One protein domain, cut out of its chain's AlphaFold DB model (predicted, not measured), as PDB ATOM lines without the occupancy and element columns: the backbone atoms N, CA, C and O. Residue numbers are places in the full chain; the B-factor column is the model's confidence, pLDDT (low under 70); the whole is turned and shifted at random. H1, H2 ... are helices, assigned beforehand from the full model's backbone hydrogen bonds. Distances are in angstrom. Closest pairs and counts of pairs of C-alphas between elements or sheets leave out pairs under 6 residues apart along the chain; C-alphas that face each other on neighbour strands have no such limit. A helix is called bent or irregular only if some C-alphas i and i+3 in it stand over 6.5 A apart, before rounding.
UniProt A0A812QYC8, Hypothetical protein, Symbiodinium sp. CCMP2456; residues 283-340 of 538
ATOM      1  N   ILE A 283       6.842  -1.295  30.069       72.75
ATOM      2  CA  ILE A 283       8.185  -0.998  29.545       72.75
ATOM      3  C   ILE A 283       8.622  -1.961  28.431       72.75
ATOM      4  O   ILE A 283       9.331  -1.575  27.505       72.75
ATOM      5  N   THR A 284       8.203  -3.227  28.499       78.56
ATOM      6  CA  THR A 284       8.485  -4.208  27.450       78.56
ATOM      7  C   THR A 284       7.636  -3.928  26.217       78.56
ATOM      8  O   THR A 284       8.157  -4.036  25.112       78.56
ATOM      9  N   LYS A 285       6.372  -3.518  26.390       80.00
ATOM     10  CA  LYS A 285       5.512  -3.086  25.277       80.00
ATOM     11  C   LYS A 285       6.110  -1.869  24.572       80.00
ATOM     12  O   LYS A 285       6.368  -1.951  23.383       80.00
ATOM     13  N   GLU A 286       6.471  -0.827  25.319       83.19
ATOM     14  CA  GLU A 286       7.117   0.380  24.784       83.19
ATOM     15  C   GLU A 286       8.425   0.070  24.045       83.19
ATOM     16  O   GLU A 286       8.691   0.625  22.981       83.19
ATOM     17  N   ALA A 287       9.252  -0.835  24.581       87.06
ATOM     18  CA  ALA A 287      10.484  -1.251  23.917       87.06
ATOM     19  C   ALA A 287      10.208  -1.990  22.599       87.06
ATOM     20  O   ALA A 287      10.917  -1.775  21.617       87.06
ATOM     21  N   VAL A 288       9.186  -2.850  22.570       90.38
ATOM     22  CA  VAL A 288       8.751  -3.542  21.351       90.38
ATOM     23  C   VAL A 288       8.170  -2.542  20.352       90.38
ATOM     24  O   VAL A 288       8.575  -2.563  19.195       90.38
ATOM     25  N   ASP A 289       7.333  -1.604  20.792       91.44
ATOM     26  CA  ASP A 289       6.787  -0.531  19.956       91.44
ATOM     27  C   ASP A 289       7.898   0.341  19.361       91.44
ATOM     28  O   ASP A 289       7.870   0.644  18.170       91.44
ATOM     29  N   PHE A 290       8.924   0.695  20.140       93.00
ATOM     30  CA  PHE A 290      10.093   1.412  19.629       93.00
ATOM     31  C   PHE A 290      10.828   0.606  18.553       93.00
ATOM     32  O   PHE A 290      11.196   1.168  17.523       93.00
ATOM     33  N   LEU A 291      11.024  -0.700  18.761       93.56
ATOM     34  CA  LEU A 291      11.660  -1.576  17.773       93.56
ATOM     35  C   LEU A 291      10.827  -1.720  16.494       93.56
ATOM     36  O   LEU A 291      11.406  -1.801  15.416       93.56
ATOM     37  N   MET A 292       9.495  -1.752  16.607       92.81
ATOM     38  CA  MET A 292       8.586  -1.854  15.461       92.81
ATOM     39  C   MET A 292       8.508  -0.550  14.658       92.81
ATOM     40  O   MET A 292       8.360  -0.599  13.441       92.81
ATOM     41  N   ASN A 293       8.625   0.601  15.325       95.88
ATOM     42  CA  ASN A 293       8.405   1.918  14.719       95.88
ATOM     43  C   ASN A 293       9.694   2.705  14.417       95.88
ATOM     44  O   ASN A 293       9.615   3.851  13.977       95.88
ATOM     45  N   SER A 294      10.876   2.124  14.644       95.75
ATOM     46  CA  SER A 294      12.171   2.777  14.396       95.75
ATOM     47  C   SER A 294      12.999   2.018  13.363       95.75
ATOM     48  O   SER A 294      12.922   0.795  13.260       95.75
ATOM     49  N   SER A 295      13.854   2.728  12.624       96.44
ATOM     50  CA  SER A 295      14.778   2.082  11.686       96.44
ATOM     51  C   SER A 295      15.887   1.303  12.420       96.44
ATOM     52  O   SER A 295      16.241   1.646  13.556       96.44
ATOM     53  N   PRO A 296      16.508   0.288  11.785       95.88
ATOM     54  CA  PRO A 296      17.621  -0.453  12.384       95.88
ATOM     55  C   PRO A 296      18.770   0.442  12.868       95.88
ATOM     56  O   PRO A 296      19.326   0.202  13.942       95.88
ATOM     57  N   ASP A 297      19.077   1.513  12.130       95.25
ATOM     58  CA  ASP A 297      20.128   2.470  12.487       95.25
ATOM     59  C   ASP A 297      19.767   3.292  13.730       95.25
ATOM     60  O   ASP A 297      20.608   3.488  14.610       95.25
ATOM     61  N   GLN A 298      18.507   3.723  13.857       93.88
ATOM     62  CA  GLN A 298      18.017   4.421  15.050       93.88
ATOM     63  C   GLN A 298      18.092   3.521  16.289       93.88
ATOM     64  O   GLN A 298      18.551   3.952  17.350       93.88
ATOM     65  N   VAL A 299      17.707   2.249  16.148       94.62
ATOM     66  CA  VAL A 299      17.805   1.254  17.225       94.62
ATOM     67  C   VAL A 299      19.267   1.011  17.609       94.62
ATOM     68  O   VAL A 299      19.600   0.988  18.799       94.62
ATOM     69  N   ALA A 300      20.159   0.846  16.628       94.69
ATOM     70  CA  ALA A 300      21.587   0.647  16.864       94.69
ATOM     71  C   ALA A 300      22.224   1.856  17.568       94.69
ATOM     72  O   ALA A 300      22.960   1.684  18.545       94.69
ATOM     73  N   LEU A 301      21.889   3.074  17.133       95.12
ATOM     74  CA  LEU A 301      22.338   4.315  17.761       95.12
ATOM     75  C   LEU A 301      21.846   4.424  19.208       95.12
ATOM     76  O   LEU A 301      22.643   4.706  20.106       95.12
ATOM     77  N   HIS A 302      20.564   4.137  19.456       91.88
ATOM     78  CA  HIS A 302      19.983   4.149  20.798       91.88
ATOM     79  C   HIS A 302      20.695   3.159  21.733       91.88
ATOM     80  O   HIS A 302      21.091   3.521  22.844       91.88
ATOM     81  N   ARG A 303      20.945   1.925  21.268       94.25
ATOM     82  CA  ARG A 303      21.701   0.910  22.022       94.25
ATOM     83  C   ARG A 303      23.130   1.364  22.314       94.25
ATOM     84  O   ARG A 303      23.591   1.219  23.444       94.25
ATOM     85  N   LYS A 304      23.822   1.941  21.327       95.25
ATOM     86  CA  LYS A 304      25.193   2.446  21.499       95.25
ATOM     87  C   LYS A 304      25.248   3.559  22.546       95.25
ATOM     88  O   LYS A 304      26.101   3.524  23.427       95.25
ATOM     89  N   LEU A 305      24.303   4.498  22.501       93.12
ATOM     90  CA  LEU A 305      24.179   5.565  23.492       93.12
ATOM     91  C   LEU A 305      23.901   5.008  24.901       93.12
ATOM     92  O   LEU A 305      24.520   5.453  25.868       93.12
ATOM     93  N   ALA A 306      23.016   4.016  25.026       88.25
ATOM     94  CA  ALA A 306      22.719   3.366  26.302       88.25
ATOM     95  C   ALA A 306      23.944   2.638  26.889       88.25
ATOM     96  O   ALA A 306      24.236   2.781  28.077       88.25
ATOM     97  N   LEU A 307      24.708   1.919  26.058       93.62
ATOM     98  CA  LEU A 307      25.942   1.248  26.477       93.62
ATOM     99  C   LEU A 307      27.017   2.243  26.930       93.62
ATOM    100  O   LEU A 307      27.653   2.020  27.958       93.62
ATOM    101  N   LEU A 308      27.184   3.364  26.220       94.00
ATOM    102  CA  LEU A 308      28.114   4.427  26.622       94.00
ATOM    103  C   LEU A 308      27.726   5.039  27.976       94.00
ATOM    104  O   LEU A 308      28.583   5.236  28.839       94.00
ATOM    105  N   LYS A 309      26.428   5.287  28.201       88.62
ATOM    106  CA  LYS A 309      25.920   5.748  29.504       88.62
ATOM    107  C   LYS A 309      26.217   4.735  30.614       88.62
ATOM    108  O   LYS A 309      26.686   5.129  31.678       88.62
ATOM    109  N   LEU A 310      26.007   3.442  30.360       91.69
ATOM    110  CA  LEU A 310      26.318   2.380  31.318       91.69
ATOM    111  C   LEU A 310      27.817   2.313  31.640       91.69
ATOM    112  O   LEU A 310      28.188   2.211  32.806       91.69
ATOM    113  N   GLN A 311      28.684   2.418  30.631       94.19
ATOM    114  CA  GLN A 311      30.136   2.450  30.829       94.19
ATOM    115  C   GLN A 311      30.566   3.631  31.709       94.19
ATOM    116  O   GLN A 311      31.395   3.461  32.601       94.19
ATOM    117  N   LEU A 312      29.968   4.809  31.506       93.00
ATOM    118  CA  LEU A 312      30.210   5.980  32.351       93.00
ATOM    119  C   LEU A 312      29.768   5.751  33.801       93.00
ATOM    120  O   LEU A 312      30.506   6.121  34.713       93.00
ATOM    121  N   ILE A 313      28.599   5.139  34.022       91.12
ATOM    122  CA  ILE A 313      28.113   4.800  35.371       91.12
ATOM    123  C   ILE A 313      29.077   3.820  36.042       91.12
ATOM    124  O   ILE A 313      29.536   4.095  37.145       91.12
ATOM    125  N   ILE A 314      29.444   2.728  35.360       94.19
ATOM    126  CA  ILE A 314      30.383   1.730  35.890       94.19
ATOM    127  C   ILE A 314      31.685   2.403  36.316       94.19
ATOM    128  O   ILE A 314      32.108   2.211  37.450       94.19
ATOM    129  N   LYS A 315      32.268   3.234  35.444       94.75
ATOM    130  CA  LYS A 315      33.529   3.930  35.717       94.75
ATOM    131  C   LYS A 315      33.427   4.887  36.908       94.75
ATOM    132  O   LYS A 315      34.328   4.944  37.736       94.75
ATOM    133  N   ARG A 316      32.324   5.634  37.030       93.50
ATOM    134  CA  ARG A 316      32.093   6.544  38.170       93.50
ATOM    135  C   ARG A 316      31.915   5.797  39.494       93.50
ATOM    136  O   ARG A 316      32.268   6.338  40.536       93.50
ATOM    137  N   SER A 317      31.387   4.579  39.448       93.88
ATOM    138  CA  SER A 317      31.099   3.761  40.627       93.88
ATOM    139  C   SER A 317      32.250   2.846  41.063       93.88
ATOM    140  O   SER A 317      32.100   2.177  42.078       93.88
ATOM    141  N   GLU A 318      33.389   2.807  40.356       94.00
ATOM    142  CA  GLU A 318      34.484   1.846  40.607       94.00
ATOM    143  C   GLU A 318      34.970   1.835  42.059       94.00
ATOM    144  O   GLU A 318      34.994   0.776  42.679       94.00
ATOM    145  N   LYS A 319      35.276   3.007  42.627       94.31
ATOM    146  CA  LYS A 319      35.774   3.113  44.010       94.31
ATOM    147  C   LYS A 319      34.772   2.593  45.042       94.31
ATOM    148  O   LYS A 319      35.152   1.954  46.019       94.31
ATOM    149  N   GLU A 320      33.491   2.879  44.830       93.50
ATOM    150  CA  GLU A 320      32.432   2.427  45.732       93.50
ATOM    151  C   GLU A 320      32.167   0.926  45.564       93.50
ATOM    152  O   GLU A 320      31.926   0.226  46.542       93.50
ATOM    153  N   GLU A 321      32.280   0.406  44.339       94.31
ATOM    154  CA  GLU A 321      32.186  -1.027  44.056       94.31
ATOM    155  C   GLU A 321      33.330  -1.801  44.728       94.31
ATOM    156  O   GLU A 321      33.088  -2.828  45.359       94.31
ATOM    157  N   GLU A 322      34.564  -1.290  44.654       93.38
ATOM    158  CA  GLU A 322      35.730  -1.859  45.340       93.38
ATOM    159  C   GLU A 322      35.524  -1.896  46.853       93.38
ATOM    160  O   GLU A 322      35.722  -2.940  47.478       93.38
ATOM    161  N   ARG A 323      35.061  -0.786  47.437       94.88
ATOM    162  CA  ARG A 323      34.759  -0.698  48.869       94.88
ATOM    163  C   ARG A 323      33.666  -1.684  49.281       94.88
ATOM    164  O   ARG A 323      33.814  -2.372  50.291       94.88
ATOM    165  N   LEU A 324      32.588  -1.770  48.501       93.38
ATOM    166  CA  LEU A 324      31.482  -2.692  48.747       93.38
ATOM    167  C   LEU A 324      31.959  -4.147  48.686       93.38
ATOM    168  O   LEU A 324      31.616  -4.939  49.560       93.38
ATOM    169  N   HIS A 325      32.762  -4.495  47.680       93.69
ATOM    170  CA  HIS A 325      33.289  -5.847  47.494       93.69
ATOM    171  C   HIS A 325      34.325  -6.230  48.558       93.69
ATOM    172  O   HIS A 325      34.340  -7.380  48.990       93.69
ATOM    173  N   ALA A 326      35.153  -5.284  49.014       92.94
ATOM    174  CA  ALA A 326      36.123  -5.504  50.086       92.94
ATOM    175  C   ALA A 326      35.458  -5.796  51.442       92.94
ATOM    176  O   ALA A 326      36.030  -6.504  52.265       92.94
ATOM    177  N   GLY A 327      34.246  -5.281  51.666       93.12
ATOM    178  CA  GLY A 327      33.470  -5.520  52.885       93.12
ATOM    179  C   GLY A 327      32.685  -6.837  52.915       93.12
ATOM    180  O   GLY A 327      31.983  -7.086  53.892       93.12
ATOM    181  N   MET A 328      32.742  -7.668  51.865       93.69
ATOM    182  CA  MET A 328      31.958  -8.907  51.790       93.69
ATOM    183  C   MET A 328      32.683 -10.107  52.405       93.69
ATOM    184  O   MET A 328      33.865 -10.333  52.161       93.69
ATOM    185  N   GLU A 329      31.937 -10.961  53.108       94.62
ATOM    186  CA  GLU A 329      32.434 -12.265  53.556       94.62
ATOM    187  C   GLU A 329      32.815 -13.168  52.371       94.62
ATOM    188  O   GLU A 329      32.176 -13.138  51.314       94.62
ATOM    189  N   ALA A 330      33.819 -14.033  52.553       92.44
ATOM    190  CA  ALA A 330      34.391 -14.851  51.477       92.44
ATOM    191  C   ALA A 330      33.367 -15.673  50.654       92.44
ATOM    192  O   ALA A 330      33.479 -15.684  49.420       92.44
ATOM    193  N   PRO A 331      32.342 -16.321  51.254       92.62
ATOM    194  CA  PRO A 331      31.321 -17.031  50.481       92.62
ATOM    195  C   PRO A 331      30.499 -16.100  49.577       92.62
ATOM    196  O   PRO A 331      30.186 -16.457  48.440       92.62
ATOM    197  N   VAL A 332      30.186 -14.890  50.053       90.88
ATOM    198  CA  VAL A 332      29.417 -13.878  49.315       90.88
ATOM    199  C   VAL A 332      30.282 -13.240  48.230       90.88
ATOM    200  O   VAL A 332      29.867 -13.181  47.073       90.88
ATOM    201  N   ALA A 333      31.518 -12.856  48.563       90.62
ATOM    202  CA  ALA A 333      32.477 -12.273  47.628       90.62
ATOM    203  C   ALA A 333      32.715 -13.178  46.406       90.62
ATOM    204  O   ALA A 333      32.775 -12.692  45.277       90.62
ATOM    205  N   LYS A 334      32.756 -14.506  46.596       93.19
ATOM    206  CA  LYS A 334      32.869 -15.479  45.495       93.19
ATOM    207  C   LYS A 334      31.698 -15.394  44.509       93.19
ATOM    208  O   LYS A 334      31.923 -15.427  43.303       93.19
ATOM    209  N   VAL A 335      30.464 -15.278  45.006       93.56
ATOM    210  CA  VAL A 335      29.243 -15.183  44.180       93.56
ATOM    211  C   VAL A 335      29.095 -13.801  43.538       93.56
ATOM    212  O   VAL A 335      28.502 -13.676  42.461       93.56
ATOM    213  N   MET A 336      29.603 -12.760  44.198       93.94
ATOM    214  CA  MET A 336      29.494 -11.370  43.747       93.94
ATOM    215  C   MET A 336      30.672 -10.911  42.880       93.94
ATOM    216  O   MET A 336      30.589  -9.861  42.242       93.94
ATOM    217  N   LYS A 337      31.738 -11.713  42.774       91.19
ATOM    218  CA  LYS A 337      32.919 -11.414  41.956       91.19
ATOM    219  C   LYS A 337      32.532 -11.028  40.524       91.19
ATOM    220  O   LYS A 337      31.830 -11.761  39.833       91.19
ATOM    221  N   GLY A 338      33.017  -9.868  40.080       89.00
ATOM    222  CA  GLY A 338      32.804  -9.344  38.727       89.00
ATOM    223  C   GLY A 338      31.449  -8.670  38.482       89.00
ATOM    224  O   GLY A 338      31.279  -8.042  37.438       89.00
ATOM    225  N   LYS A 339      30.496  -8.744  39.421       93.19
ATOM    226  CA  LYS A 339      29.220  -8.024  39.312       93.19
ATOM    227  C   LYS A 339      29.429  -6.541  39.619       93.19
ATOM    228  O   LYS A 339      30.273  -6.192  40.433       93.19
ATOM    229  N   LYS A 340      28.679  -5.676  38.932       94.75
ATOM    230  CA  LYS A 340      28.698  -4.217  39.117       94.75
ATOM    231  C   LYS A 340      27.423  -3.787  39.844       94.75
ATOM    232  O   LYS A 340      26.468  -3.323  39.222       94.75
TER     233      LYS A 340
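AT A GLANCE: This is residues 283 to 340 of the 538 residues of the protein "Hypothetical protein" of Symbiodinium sp. CCMP2456 (UniProt A0A812QYC8). One long helix, H2, makes the length of this domain, and a short helix is folded back from each of its ends, H1 before it and H3 after it, so that the whole is an open, hooked shape without a closed core. H2 is bent into a long arm, H2a, and a short arm, H2b; H1 stands near the beginning of H2a, and H3 near H2b. The printed part has 58 residues with three named helices, in the order H1, H2, H3, and no named strand; the class is all helix. The whole is extended, with a radius of gyration of the C-alphas of 17.1 A, and the C-alphas span 48 by 21 by 14 A.

HOW THE PARTS SIT: H1, residues 283 to 293, leads by a tight link of 2 residues to H2, residues 296 to 326. H2 was assigned as one helix by its hydrogen bonds, but it is bent: C-alphas 316 and 319 are 7.7 A apart. Its arms are H2a, residues 296 to 316, and H2b, residues 319 to 326, at a steep tilt of 68 degrees, only just short of about perpendicular. H1 and H2a are close but not clearly touching; their closest C-alphas, those of Leu 291 and Val 299, are 6.8 A apart. They run opposite ways at a steep tilt of 41 degrees. A tight link of 3 residues leads from H2b to H3, residues 330 to 336. H2b and H3 are close but not clearly touching; their closest C-alphas, those of His 325 and Ala 333, are 6.5 A apart. They run opposite ways at a steep tilt of 43 degrees. H1 is apart from H2b and from H3, and H2a is apart from H3. In H1, H2a and H2b every O i to N i+4 pair is within hydrogen-bond range; in H3 it is 2 of 3.

IN THESE COORDINATES: H1 begins at C-alpha 283 (8.185, -0.998, 29.545) and is 15.1 A long from first to last C-alpha. H2a begins at C-alpha 296 (17.621, -0.453, 12.384) and measures 30.4 A; H2b measures 10.5 A. H3 is 9.8 A long and ends at C-alpha 336 (29.494, -11.370, 43.747).

THE WHOLE: The two C-alphas farthest apart, those of Asn 293 and Ala 330, are 48.0 A apart. Residues 283 to 289, 292 to 297 and 300 to 312 stand free. The printed part has no cut, and neither link is long. The mean pLDDT of the printed part is 92.2, and no printed residue is under 70.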